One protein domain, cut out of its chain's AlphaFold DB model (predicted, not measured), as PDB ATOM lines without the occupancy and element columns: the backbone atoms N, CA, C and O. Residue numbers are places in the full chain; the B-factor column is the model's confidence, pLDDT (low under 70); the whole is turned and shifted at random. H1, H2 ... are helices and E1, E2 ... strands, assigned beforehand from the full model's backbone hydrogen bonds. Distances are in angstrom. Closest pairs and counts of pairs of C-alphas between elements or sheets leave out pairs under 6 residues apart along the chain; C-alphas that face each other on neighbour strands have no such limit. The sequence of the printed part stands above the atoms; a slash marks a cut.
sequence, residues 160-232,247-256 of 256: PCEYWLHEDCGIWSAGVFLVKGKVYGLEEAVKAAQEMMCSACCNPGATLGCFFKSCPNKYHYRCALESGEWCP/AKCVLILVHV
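Overview. This is residues 160 to 232 and 247 to 256 of the 256 residues of the protein "PHD-type domain-containing protein" of Mola mola (UniProt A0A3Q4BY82). A ribbon of two strands from the two ends of the printed part, E1 and E4, and the small hairpin E2 and E3 lie at one end, and an unnamed looping stretch, residues 196 to 220, and short helix H3 make the other. Short helix H1 lies near the middle, and H2 runs from beside the hairpin toward the looping stretch. The printed part has 83 residues, in the order E1, H1, E2, E3, H2, H3, E4, with both two-stranded sheets antiparallel. The class is mixed, helices and strands, with under half of the residues in named elements; the whole is compact, with a radius of gyration of the C-alphas of 13.0 A and spans of 36 by 27 by 23 A.

Along the chain. E1, residues 162 to 166, begins at C-alpha 162 (22.371, 31.407, -27.940) and is 13.5 A long. H1 is residues 167 to 171, E2 177 to 179 and E3 182 to 184. H2, residues 186 to 195, is 14.6 A long. H3 is residues 221 to 226. E4, residues 251 to 255, is 13.3 A long and ends at C-alpha 255 (21.301, 28.915, -32.132).

Arrangement. E1 and E4 are antiparallel at 152 degrees, with N 252 and O 165 2.8 A apart, within hydrogen-bond range. E1 and H2 are near each other, with 6 pairs of C-alphas within 10 A. H1 is close to but not clearly touching H3, the closest C-alphas being those of Cys 169 and Tyr 221, 5.9 A. In the hairpin E2 and E3, N 179 and O 182 are 2.9 A apart, within hydrogen-bond range. Every O i to N i+4 pair is within hydrogen-bond range in H1 and H3, and 5 of 6 in H2.

Size, cuts and confidence. The C-alphas farthest apart, of Pro 160 and Pro 232, are 40.0 A apart. Residues 233 to 246 are not printed, and C-alphas 232 and 247 are 16.7 A apart across the cut. The link H2 to H3 is long. Residue pLDDT is under 70 at 160, 226 to 232, 247 to 251 and 255 to 256.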
ATOM      1  N   PRO A 160      25.880  35.270 -32.816       64.38
ATOM      2  CA  PRO A 160      24.695  34.419 -32.806       64.38
ATOM      3  C   PRO A 160      24.087  34.366 -31.404       64.38
ATOM      4  O   PRO A 160      24.784  34.077 -30.429       64.38
ATOM      5  N   CYS A 161      22.790  34.647 -31.290       70.00
ATOM      6  CA  CYS A 161      22.117  34.619 -29.999       70.00
ATOM      7  C   CYS A 161      21.846  33.165 -29.596       70.00
ATOM      8  O   CYS A 161      21.129  32.427 -30.276       70.00
ATOM      9  N   GLU A 162      22.452  32.757 -28.485       80.25
ATOM     10  CA  GLU A 162      22.371  31.407 -27.940       80.25
ATOM     11  C   GLU A 162      21.296  31.341 -26.843       80.25
ATOM     12  O   GLU A 162      21.368  32.058 -25.842       80.25
ATOM     13  N   TYR A 163      20.296  30.468 -27.014       79.12
ATOM     14  CA  TYR A 163      19.222  30.270 -26.035       79.12
ATOM     15  C   TYR A 163      19.218  28.847 -25.478       79.12
ATOM     16  O   TYR A 163      19.174  27.866 -26.223       79.12
ATOM     17  N   TRP A 164      19.173  28.749 -24.149       81.62
ATOM     18  CA  TRP A 164      19.021  27.497 -23.411       81.62
ATOM     19  C   TRP A 164      17.595  27.374 -22.899       81.62
ATOM     20  O   TRP A 164      17.143  28.181 -22.087       81.62
ATOM     21  N   LEU A 165      16.872  26.364 -23.374       80.00
ATOM     22  CA  LEU A 165      15.471  26.156 -23.024       80.00
ATOM     23  C   LEU A 165      15.211  24.678 -22.777       80.00
ATOM     24  O   LEU A 165      15.880  23.815 -23.334       80.00
ATOM     25  N   HIS A 166      14.205  24.365 -21.964       81.50
ATOM     26  CA  HIS A 166      13.677  23.005 -21.968       81.50
ATOM     27  C   HIS A 166      12.988  22.738 -23.308       81.50
ATOM     28  O   HIS A 166      12.266  23.606 -23.802       81.50
ATOM     29  N   GLU A 167      13.174  21.539 -23.856       80.94
ATOM     30  CA  GLU A 167      12.595  21.103 -25.131       80.94
ATOM     31  C   GLU A 167      11.094  21.415 -25.200       80.94
ATOM     32  O   GLU A 167      10.647  22.169 -26.067       80.94
ATOM     33  N   ASP A 168      10.335  20.952 -24.206       82.12
ATOM     34  CA  ASP A 168       8.900  21.210 -24.115       82.12
ATOM     35  C   ASP A 168       8.579  22.707 -23.971       82.12
ATOM     36  O   ASP A 168       7.634  23.205 -24.581       82.12
ATOM     37  N   CYS A 169       9.371  23.468 -23.209       81.31
ATOM     38  CA  CYS A 169       9.135  24.905 -23.065       81.31
ATOM     39  C   CYS A 169       9.248  25.628 -24.410       81.31
ATOM     40  O   CYS A 169       8.414  26.484 -24.693       81.31
ATOM     41  N   GLY A 170      10.234  25.280 -25.242       82.19
ATOM     42  CA  GLY A 170      10.391  25.854 -26.579       82.19
ATOM     43  C   GLY A 170       9.273  25.431 -27.534       82.19
ATOM     44  O   GLY A 170       8.706  26.274 -28.224       82.19
ATOM     45  N   ILE A 171       8.904  24.145 -27.526       82.44
ATOM     46  CA  ILE A 171       7.854  23.588 -28.396       82.44
ATOM     47  C   ILE A 171       6.483  24.208 -28.102       82.44
ATOM     48  O   ILE A 171       5.720  24.491 -29.026       82.44
ATOM     49  N   TRP A 172       6.158  24.409 -26.825       83.00
ATOM     50  CA  TRP A 172       4.846  24.900 -26.404       83.00
ATOM     51  C   TRP A 172       4.777  26.418 -26.204       83.00
ATOM     52  O   TRP A 172       3.730  26.939 -25.813       83.00
ATOM     53  N   SER A 173       5.866  27.139 -26.478       84.38
ATOM     54  CA  SER A 173       5.870  28.598 -26.426       84.38
ATOM     55  C   SER A 173       5.048  29.193 -27.562       84.38
ATOM     56  O   SER A 173       5.219  28.845 -28.729       84.38
ATOM     57  N   ALA A 174       4.164  30.129 -27.222       83.12
ATOM     58  CA  ALA A 174       3.381  30.846 -28.218       83.12
ATOM     59  C   ALA A 174       4.289  31.705 -29.109       83.12
ATOM     60  O   ALA A 174       5.077  32.505 -28.609       83.12
ATOM     61  N   GLY A 175       4.133  31.576 -30.427       83.12
ATOM     62  CA  GLY A 175       4.887  32.366 -31.402       83.12
ATOM     63  C   GLY A 175       6.201  31.728 -31.847       83.12
ATOM     64  O   GLY A 175       6.855  32.292 -32.718       83.12
ATOM     65  N   VAL A 176       6.550  30.543 -31.332       84.94
ATOM     66  CA  VAL A 176       7.704  29.765 -31.798       84.94
ATOM     67  C   VAL A 176       7.270  28.811 -32.905       84.94
ATOM     68  O   VAL A 176       6.339  28.021 -32.746       84.94
ATOM     69  N   PHE A 177       7.948  28.850 -34.051       80.38
ATOM     70  CA  PHE A 177       7.620  27.980 -35.181       80.38
ATOM     71  C   PHE A 177       8.859  27.475 -35.919       80.38
ATOM     72  O   PHE A 177       9.880  28.151 -36.015       80.38
ATOM     73  N   LEU A 178       8.757  26.258 -36.464       78.62
ATOM     74  CA  LEU A 178       9.833  25.589 -37.196       78.62
ATOM     75  C   LEU A 178       9.545  25.592 -38.704       78.62
ATOM     76  O   LEU A 178       8.558  25.006 -39.162       78.62
ATOM     77  N   VAL A 179      10.439  26.183 -39.498       78.50
ATOM     78  CA  VAL A 179      10.354  26.190 -40.967       78.50
ATOM     79  C   VAL A 179      11.638  25.620 -41.547       78.50
ATOM     80  O   VAL A 179      12.719  26.152 -41.324       78.50
ATOM     81  N   LYS A 180      11.526  24.522 -42.309       79.69
ATOM     82  CA  LYS A 180      12.669  23.851 -42.963       79.69
ATOM     83  C   LYS A 180      13.837  23.543 -42.001       79.69
ATOM     84  O   LYS A 180      14.995  23.655 -42.382       79.69
ATOM     85  N   GLY A 181      13.527  23.174 -40.755       74.75
ATOM     86  CA  GLY A 181      14.533  22.865 -39.730       74.75
ATOM     87  C   GLY A 181      15.152  24.085 -39.038       74.75
ATOM     88  O   GLY A 181      16.072  23.906 -38.252       74.75
ATOM     89  N   LYS A 182      14.653  25.299 -39.296       75.19
ATOM     90  CA  LYS A 182      15.043  26.527 -38.589       75.19
ATOM     91  C   LYS A 182      13.936  26.985 -37.646       75.19
ATOM     92  O   LYS A 182      12.764  26.939 -38.028       75.19
ATOM     93  N   VAL A 183      14.313  27.402 -36.440       80.44
ATOM     94  CA  VAL A 183      13.405  27.935 -35.413       80.44
ATOM     95  C   VAL A 183      13.261  29.443 -35.607       80.44
ATOM     96  O   VAL A 183      14.238  30.129 -35.881       80.44
ATOM     97  N   TYR A 184      12.040  29.949 -35.469       81.12
ATOM     98  CA  TYR A 184      11.695  31.363 -35.583       81.12
ATOM     99  C   TYR A 184      10.815  31.787 -34.412       81.12
ATOM    100  O   TYR A 184      10.109  30.955 -33.841       81.12
ATOM    101  N   GLY A 185      10.839  33.082 -34.085       84.81
ATOM    102  CA  GLY A 185      10.019  33.659 -33.017       84.81
ATOM    103  C   GLY A 185      10.499  33.322 -31.603       84.81
ATOM    104  O   GLY A 185       9.779  33.558 -30.634       84.81
ATOM    105  N   LEU A 186      11.686  32.717 -31.473       82.94
ATOM    106  CA  LEU A 186      12.217  32.265 -30.190       82.94
ATOM    107  C   LEU A 186      12.616  33.432 -29.295       82.94
ATOM    108  O   LEU A 186      12.285  33.438 -28.114       82.94
ATOM    109  N   GLU A 187      13.304  34.420 -29.858       85.69
ATOM    110  CA  GLU A 187      13.730  35.609 -29.126       85.69
ATOM    111  C   GLU A 187      12.518  36.377 -28.581       85.69
ATOM    112  O   GLU A 187      12.483  36.737 -27.404       85.69
ATOM    113  N   GLU A 188      11.487  36.570 -29.405       87.38
ATOM    114  CA  GLU A 188      10.242  37.220 -29.004       87.38
ATOM    115  C   GLU A 188       9.498  36.411 -27.942       87.38
ATOM    116  O   GLU A 188       8.987  36.984 -26.980       87.38
ATOM    117  N   ALA A 189       9.460  35.084 -28.081       86.19
ATOM    118  CA  ALA A 189       8.840  34.211 -27.094       86.19
ATOM    119  C   ALA A 189       9.573  34.252 -25.746       86.19
ATOM    120  O   ALA A 189       8.921  34.302 -24.704       86.19
ATOM    121  N   VAL A 190      10.910  34.283 -25.748       86.12
ATOM    122  CA  VAL A 190      11.721  34.413 -24.528       86.12
ATOM    123  C   VAL A 190      11.482  35.766 -23.865       86.12
ATOM    124  O   VAL A 190      11.225  35.805 -22.663       86.12
ATOM    125  N   LYS A 191      11.495  36.862 -24.632       87.69
ATOM    126  CA  LYS A 191      11.181  38.205 -24.117       87.69
ATOM    127  C   LYS A 191       9.781  38.250 -23.505       87.69
ATOM    128  O   LYS A 191       9.623  38.675 -22.367       87.69
ATOM    129  N   ALA A 192       8.778  37.719 -24.203       86.75
ATOM    130  CA  ALA A 192       7.415  37.648 -23.682       86.75
ATOM    131  C   ALA A 192       7.324  36.791 -22.407       86.75
ATOM    132  O   ALA A 192       6.599  37.134 -21.478       86.75
ATOM    133  N   ALA A 193       8.060  35.678 -22.336       88.31
ATOM    134  CA  ALA A 193       8.076  34.807 -21.164       88.31
ATOM    135  C   ALA A 193       8.637  35.506 -19.922       88.31
ATOM    136  O   ALA A 193       8.127  35.277 -18.826       88.31
ATOM    137  N   GLN A 194       9.649  36.363 -20.080       87.81
ATOM    138  CA  GLN A 194      10.250  37.115 -18.971       87.81
ATOM    139  C   GLN A 194       9.239  38.027 -18.266       87.81
ATOM    140  O   GLN A 194       9.327  38.211 -17.055       87.81
ATOM    141  N   GLU A 195       8.244  38.535 -18.993       88.75
ATOM    142  CA  GLU A 195       7.182  39.391 -18.448       88.75
ATOM    143  C   GLU A 195       5.999  38.591 -17.868       88.75
ATOM    144  O   GLU A 195       5.175  39.126 -17.125       88.75
ATOM    145  N   MET A 196       5.881  37.299 -18.194       88.81
ATOM    146  CA  MET A 196       4.746  36.464 -17.797       88.81
ATOM    147  C   MET A 196       5.013  35.702 -16.494       88.81
ATOM    148  O   MET A 196       5.857  34.803 -16.437       88.81
ATOM    149  N   MET A 197       4.219  35.999 -15.460       88.94
ATOM    150  CA  MET A 197       4.275  35.314 -14.164       88.94
ATOM    151  C   MET A 197       3.468  34.012 -14.164       88.94
ATOM    152  O   MET A 197       2.317  33.963 -14.604       88.94
ATOM    153  N   CYS A 198       4.061  32.950 -13.620       87.69
ATOM    154  CA  CYS A 198       3.391  31.670 -13.430       87.69
ATOM    155  C   CYS A 198       2.365  31.751 -12.293       87.69
ATOM    156  O   CYS A 198       2.720  32.048 -11.161       87.69
ATOM    157  N   SER A 199       1.103  31.402 -12.540       87.25
ATOM    158  CA  SER A 199       0.039  31.422 -11.524       87.25
ATOM    159  C   SER A 199       0.179  30.329 -10.452       87.25
ATOM    160  O   SER A 199      -0.566  30.345  -9.478       87.25
ATOM    161  N   ALA A 200       1.091  29.365 -10.632       84.19
ATOM    162  CA  ALA A 200       1.347  28.295  -9.664       84.19
ATOM    163  C   ALA A 200       2.541  28.587  -8.743       84.19
ATOM    164  O   ALA A 200       2.450  28.353  -7.544       84.19
ATOM    165  N   CYS A 201       3.658  29.079  -9.291       84.12
ATOM    166  CA  CYS A 201       4.889  29.315  -8.526       84.12
ATOM    167  C   CYS A 201       5.287  30.795  -8.424       84.12
ATOM    168  O   CYS A 201       6.315  31.098  -7.834       84.12
ATOM    169  N   CYS A 202       4.524  31.696  -9.050       86.12
ATOM    170  CA  CYS A 202       4.686  33.154  -9.010       86.12
ATOM    171  C   CYS A 202       6.041  33.680  -9.525       86.12
ATOM    172  O   CYS A 202       6.367  34.844  -9.336       86.12
ATOM    173  N   ASN A 203       6.797  32.850 -10.250       87.00
ATOM    174  CA  ASN A 203       8.054  33.234 -10.895       87.00
ATOM    175  C   ASN A 203       7.821  33.607 -12.372       87.00
ATOM    176  O   ASN A 203       6.907  33.048 -12.997       87.00
ATOM    177  N   PRO A 204       8.644  34.502 -12.955       87.88
ATOM    178  CA  PRO A 204       8.603  34.813 -14.385       87.88
ATOM    179  C   PRO A 204       9.005  33.606 -15.255       87.88
ATOM    180  O   PRO A 204       9.532  32.600 -14.772       87.88
ATOM    181  N   GLY A 205       8.761  33.691 -16.563       87.19
ATOM    182  CA  GLY A 205       9.113  32.653 -17.541       87.19
ATOM    183  C   GLY A 205       7.948  31.752 -17.963       87.19
ATOM    184  O   GLY A 205       8.177  30.700 -18.560       87.19
ATOM    185  N   ALA A 206       6.703  32.109 -17.639       88.81
ATOM    186  CA  ALA A 206       5.539  31.284 -17.948       88.81
ATOM    187  C   ALA A 206       5.129  31.405 -19.424       88.81
ATOM    188  O   ALA A 206       4.648  32.447 -19.852       88.81
ATOM    189  N   THR A 207       5.262  30.328 -20.200       86.94
ATOM    190  CA  THR A 207       4.976  30.330 -21.647       86.94
ATOM    191  C   THR A 207       3.629  29.712 -22.017       86.94
ATOM    192  O   THR A 207       3.120  29.963 -23.112       86.94
ATOM    193  N   LEU A 208       3.006  28.941 -21.116       86.88
ATOM    194  CA  LEU A 208       1.721  28.294 -21.374       86.88
ATOM    195  C   LEU A 208       0.549  29.147 -20.908       86.88
ATOM    196  O   LEU A 208       0.473  29.532 -19.744       86.88
ATOM    197  N   GLY A 209      -0.424  29.365 -21.790       85.00
ATOM    198  CA  GLY A 209      -1.738  29.886 -21.421       85.00
ATOM    199  C   GLY A 209      -2.734  28.777 -21.098       85.00
ATOM    200  O   GLY A 209      -2.700  27.702 -21.694       85.00
ATOM    201  N   CYS A 210      -3.671  29.063 -20.194       80.69
ATOM    202  CA  CYS A 210      -4.860  28.230 -20.042       80.69
ATOM    203  C   CYS A 210      -5.642  28.148 -21.371       80.69
ATOM    204  O   CYS A 210      -5.737  29.125 -22.114       80.69
ATOM    205  N   PHE A 211      -6.243  26.989 -21.649       77.50
ATOM    206  CA  PHE A 211      -7.022  26.750 -22.868       77.50
ATOM    207  C   PHE A 211      -8.286  27.625 -22.975       77.50
ATOM    208  O   PHE A 211      -8.760  27.930 -24.072       77.50
ATOM    209  N   PHE A 212      -8.848  28.060 -21.846       77.38
ATOM    210  CA  PHE A 212     -10.021  28.928 -21.839       77.38
ATOM    211  C   PHE A 212      -9.653  30.348 -22.292       77.38
ATOM    212  O   PHE A 212      -8.864  31.030 -21.643       77.38
ATOM    213  N   LYS A 213     -10.293  30.826 -23.370       73.94
ATOM    214  CA  LYS A 213      -9.988  32.110 -24.042       73.94
ATOM    215  C   LYS A 213      -9.991  33.345 -23.133       73.94
ATOM    216  O   LYS A 213      -9.322  34.322 -23.444       73.94
ATOM    217  N   SER A 214     -10.756  33.322 -22.046       80.69
ATOM    218  CA  SER A 214     -10.872  34.433 -21.095       80.69
ATOM    219  C   SER A 214     -10.059  34.220 -19.816       80.69
ATOM    220  O   SER A 214     -10.248  34.955 -18.850       80.69
ATOM    221  N   CYS A 215      -9.235  33.173 -19.747       81.31
ATOM    222  CA  CYS A 215      -8.438  32.880 -18.569       81.31
ATOM    223  C   CYS A 215      -7.099  33.632 -18.647       81.31
ATOM    224  O   CYS A 215      -6.323  33.402 -19.581       81.31
ATOM    225  N   PRO A 216      -6.802  34.527 -17.687       82.44
ATOM    226  CA  PRO A 216      -5.543  35.262 -17.688       82.44
ATOM    227  C   PRO A 216      -4.358  34.378 -17.288       82.44
ATOM    228  O   PRO A 216      -3.226  34.709 -17.644       82.44
ATOM    229  N   ASN A 217      -4.606  33.241 -16.630       86.38
ATOM    230  CA  ASN A 217      -3.561  32.427 -16.025       86.38
ATOM    231  C   ASN A 217      -2.525  31.946 -17.046       86.38
ATOM    232  O   ASN A 217      -2.838  31.584 -18.194       86.38
ATOM    233  N   LYS A 218      -1.276  31.971 -16.587       86.75
ATOM    234  CA  LYS A 218      -0.090  31.520 -17.305       86.75
ATOM    235  C   LYS A 218       0.667  30.550 -16.418       86.75
ATOM    236  O   LYS A 218       0.679  30.713 -15.204       86.75
ATOM    237  N   TYR A 219       1.296  29.551 -17.013       85.88
ATOM    238  CA  TYR A 219       2.030  28.531 -16.277       85.88
ATOM    239  C   TYR A 219       3.344  28.206 -16.983       85.88
ATOM    240  O   TYR A 219       3.439  28.272 -18.212       85.88
ATOM    241  N   HIS A 220       4.363  27.810 -16.219       88.19
ATOM    242  CA  HIS A 220       5.455  27.033 -16.801       88.19
ATOM    243  C   HIS A 220       4.917  25.688 -17.277       88.19
ATOM    244  O   HIS A 220       3.971  25.154 -16.693       88.19
ATOM    245  N   TYR A 221       5.574  25.104 -18.279       82.94
ATOM    246  CA  TYR A 221       5.232  23.762 -18.749       82.94
ATOM    247  C   TYR A 221       5.179  22.754 -17.598       82.94
ATOM    248  O   TYR A 221       4.183  22.062 -17.408       82.94
ATOM    249  N   ARG A 222       6.207  22.761 -16.745       85.00
ATOM    250  CA  ARG A 222       6.291  21.853 -15.602       85.00
ATOM    251  C   ARG A 222       5.256  22.137 -14.514       85.00
ATOM    252  O   ARG A 222       4.638  21.201 -14.022       85.00
ATOM    253  N   CYS A 223       4.998  23.408 -14.206       82.50
ATOM    254  CA  CYS A 223       3.955  23.782 -13.249       82.50
ATOM    255  C   CYS A 223       2.560  23.335 -13.703       82.50
ATOM    256  O   CYS A 223       1.751  22.942 -12.870       82.50
ATOM    257  N   ALA A 224       2.283  23.360 -15.010       81.69
ATOM    258  CA  ALA A 224       1.021  22.875 -15.563       81.69
ATOM    259  C   ALA A 224       0.884  21.340 -15.517       81.69
ATOM    260  O   ALA A 224      -0.234  20.832 -15.519       81.69
ATOM    261  N   LEU A 225       1.999  20.600 -15.491       78.19
ATOM    262  CA  LEU A 225       1.992  19.145 -15.295       78.19
ATOM    263  C   LEU A 225       1.779  18.775 -13.824       78.19
ATOM    264  O   LEU A 225       1.041  17.843 -13.515       78.19
ATOM    265  N   GLU A 226       2.436  19.501 -12.921       69.81
ATOM    266  CA  GLU A 226       2.386  19.252 -11.478       69.81
ATOM    267  C   GLU A 226       1.058  19.686 -10.854       69.81
ATOM    268  O   GLU A 226       0.612  19.064  -9.893       69.81
ATOM    269  N   SER A 227       0.380  20.688 -11.426       62.59
ATOM    270  CA  SER A 227      -0.935  21.117 -10.946       62.59
ATOM    271  C   SER A 227      -2.038  20.076 -11.160       62.59
ATOM    272  O   SER A 227      -3.140  20.280 -10.668       62.59
ATOM    273  N   GLY A 228      -1.790  18.969 -11.875       54.19
ATOM    274  CA  GLY A 228      -2.784  17.910 -12.106       54.19
ATOM    275  C   GLY A 228      -4.018  18.352 -12.911       54.19
ATOM    276  O   GLY A 228      -4.874  17.527 -13.218       54.19
ATOM    277  N   GLU A 229      -4.088  19.629 -13.298       45.88
ATOM    278  CA  GLU A 229      -5.182  20.270 -14.033       45.88
ATOM    279  C   GLU A 229      -4.806  20.525 -15.503       45.88
ATOM    280  O   GLU A 229      -5.287  21.459 -16.148       45.88
ATOM    281  N   TRP A 230      -3.960  19.680 -16.088       45.00
ATOM    282  CA  TRP A 230      -3.984  19.519 -17.537       45.00
ATOM    283  C   TRP A 230      -5.160  18.605 -17.829       45.00
ATOM    284  O   TRP A 230      -5.002  17.421 -17.578       45.00
ATOM    285  N   CYS A 231      -6.321  19.125 -18.270       37.34
ATOM    286  CA  CYS A 231      -7.519  18.318 -18.555       37.34
ATOM    287  C   CYS A 231      -7.118  17.004 -19.253       37.34
ATOM    288  O   CYS A 231      -6.894  17.027 -20.471       37.34
ATOM    289  N   PRO A 232      -7.065  15.844 -18.571       39.22
ATOM    290  CA  PRO A 232      -7.262  14.610 -19.284       39.22
ATOM    291  C   PRO A 232      -8.752  14.638 -19.630       39.22
ATOM    292  O   PRO A 232      -9.593  15.083 -18.846       39.22
ATOM    293  N   ALA A 247       9.007  14.487 -15.023       43.91
ATOM    294  CA  ALA A 247       9.154  15.030 -16.360       43.91
ATOM    295  C   ALA A 247      10.647  15.333 -16.525       43.91
ATOM    296  O   ALA A 247      11.191  16.243 -15.891       43.91
ATOM    297  N   LYS A 248      11.345  14.483 -17.279       47.03
ATOM    298  CA  LYS A 248      12.735  14.724 -17.648       47.03
ATOM    299  C   LYS A 248      12.700  15.811 -18.710       47.03
ATOM    300  O   LYS A 248      12.544  15.519 -19.886       47.03
ATOM    301  N   CYS A 249      12.776  17.060 -18.272       48.69
ATOM    302  CA  CYS A 249      12.947  18.183 -19.175       48.69
ATOM    303  C   CYS A 249      14.358  18.082 -19.760       48.69
ATOM    304  O   CYS A 249      15.340  18.218 -19.031       48.69
ATOM    305  N   VAL A 250      14.463  17.792 -21.053       64.12
ATOM    306  CA  VAL A 250      15.740  17.851 -21.766       64.12
ATOM    307  C   VAL A 250      16.048  19.323 -22.016       64.12
ATOM    308  O   VAL A 250      15.200  20.053 -22.527       64.12
ATOM    309  N   LEU A 251      17.231  19.778 -21.605       68.62
ATOM    310  CA  LEU A 251      17.705  21.121 -21.920       68.62
ATOM    311  C   LEU A 251      18.290  21.094 -23.334       68.62
ATOM    312  O   LEU A 251      19.186  20.299 -23.615       68.62
ATOM    313  N   ILE A 252      17.767  21.940 -24.213       75.38
ATOM    314  CA  ILE A 252      18.229  22.083 -25.588       75.38
ATOM    315  C   ILE A 252      18.904  23.435 -25.772       75.38
ATOM    316  O   ILE A 252      18.486  24.446 -25.200       75.38
ATOM    317  N   LEU A 253      19.945  23.422 -26.597       73.62
ATOM    318  CA  LEU A 253      20.630  24.611 -27.057       73.62
ATOM    319  C   LEU A 253      20.108  25.004 -28.434       73.62
ATOM    320  O   LEU A 253      20.153  24.195 -29.362       73.62
ATOM    321  N   VAL A 254      19.620  26.236 -28.570       70.25
ATOM    322  CA  VAL A 254      19.134  26.768 -29.844       70.25
ATOM    323  C   VAL A 254      19.994  27.951 -30.266       70.25
ATOM    324  O   VAL A 254      20.088  28.944 -29.549       70.25
ATOM    325  N   HIS A 255      20.603  27.828 -31.446       69.38
ATOM    326  CA  HIS A 255      21.301  28.915 -32.132       69.38
ATOM    327  C   HIS A 255      20.311  29.569 -33.100       69.38
ATOM    328  O   HIS A 255      19.776  28.875 -33.974       69.38
ATOM    329  N   VAL A 256      20.043  30.865 -32.914       61.00
ATOM    330  CA  VAL A 256      19.151  31.674 -33.768       61.00
ATOM    331  C   VAL A 256      19.962  32.464 -34.788       61.00
ATOM    332  O   VAL A 256      21.005  33.031 -34.395       61.00
TER     333      VAL A 256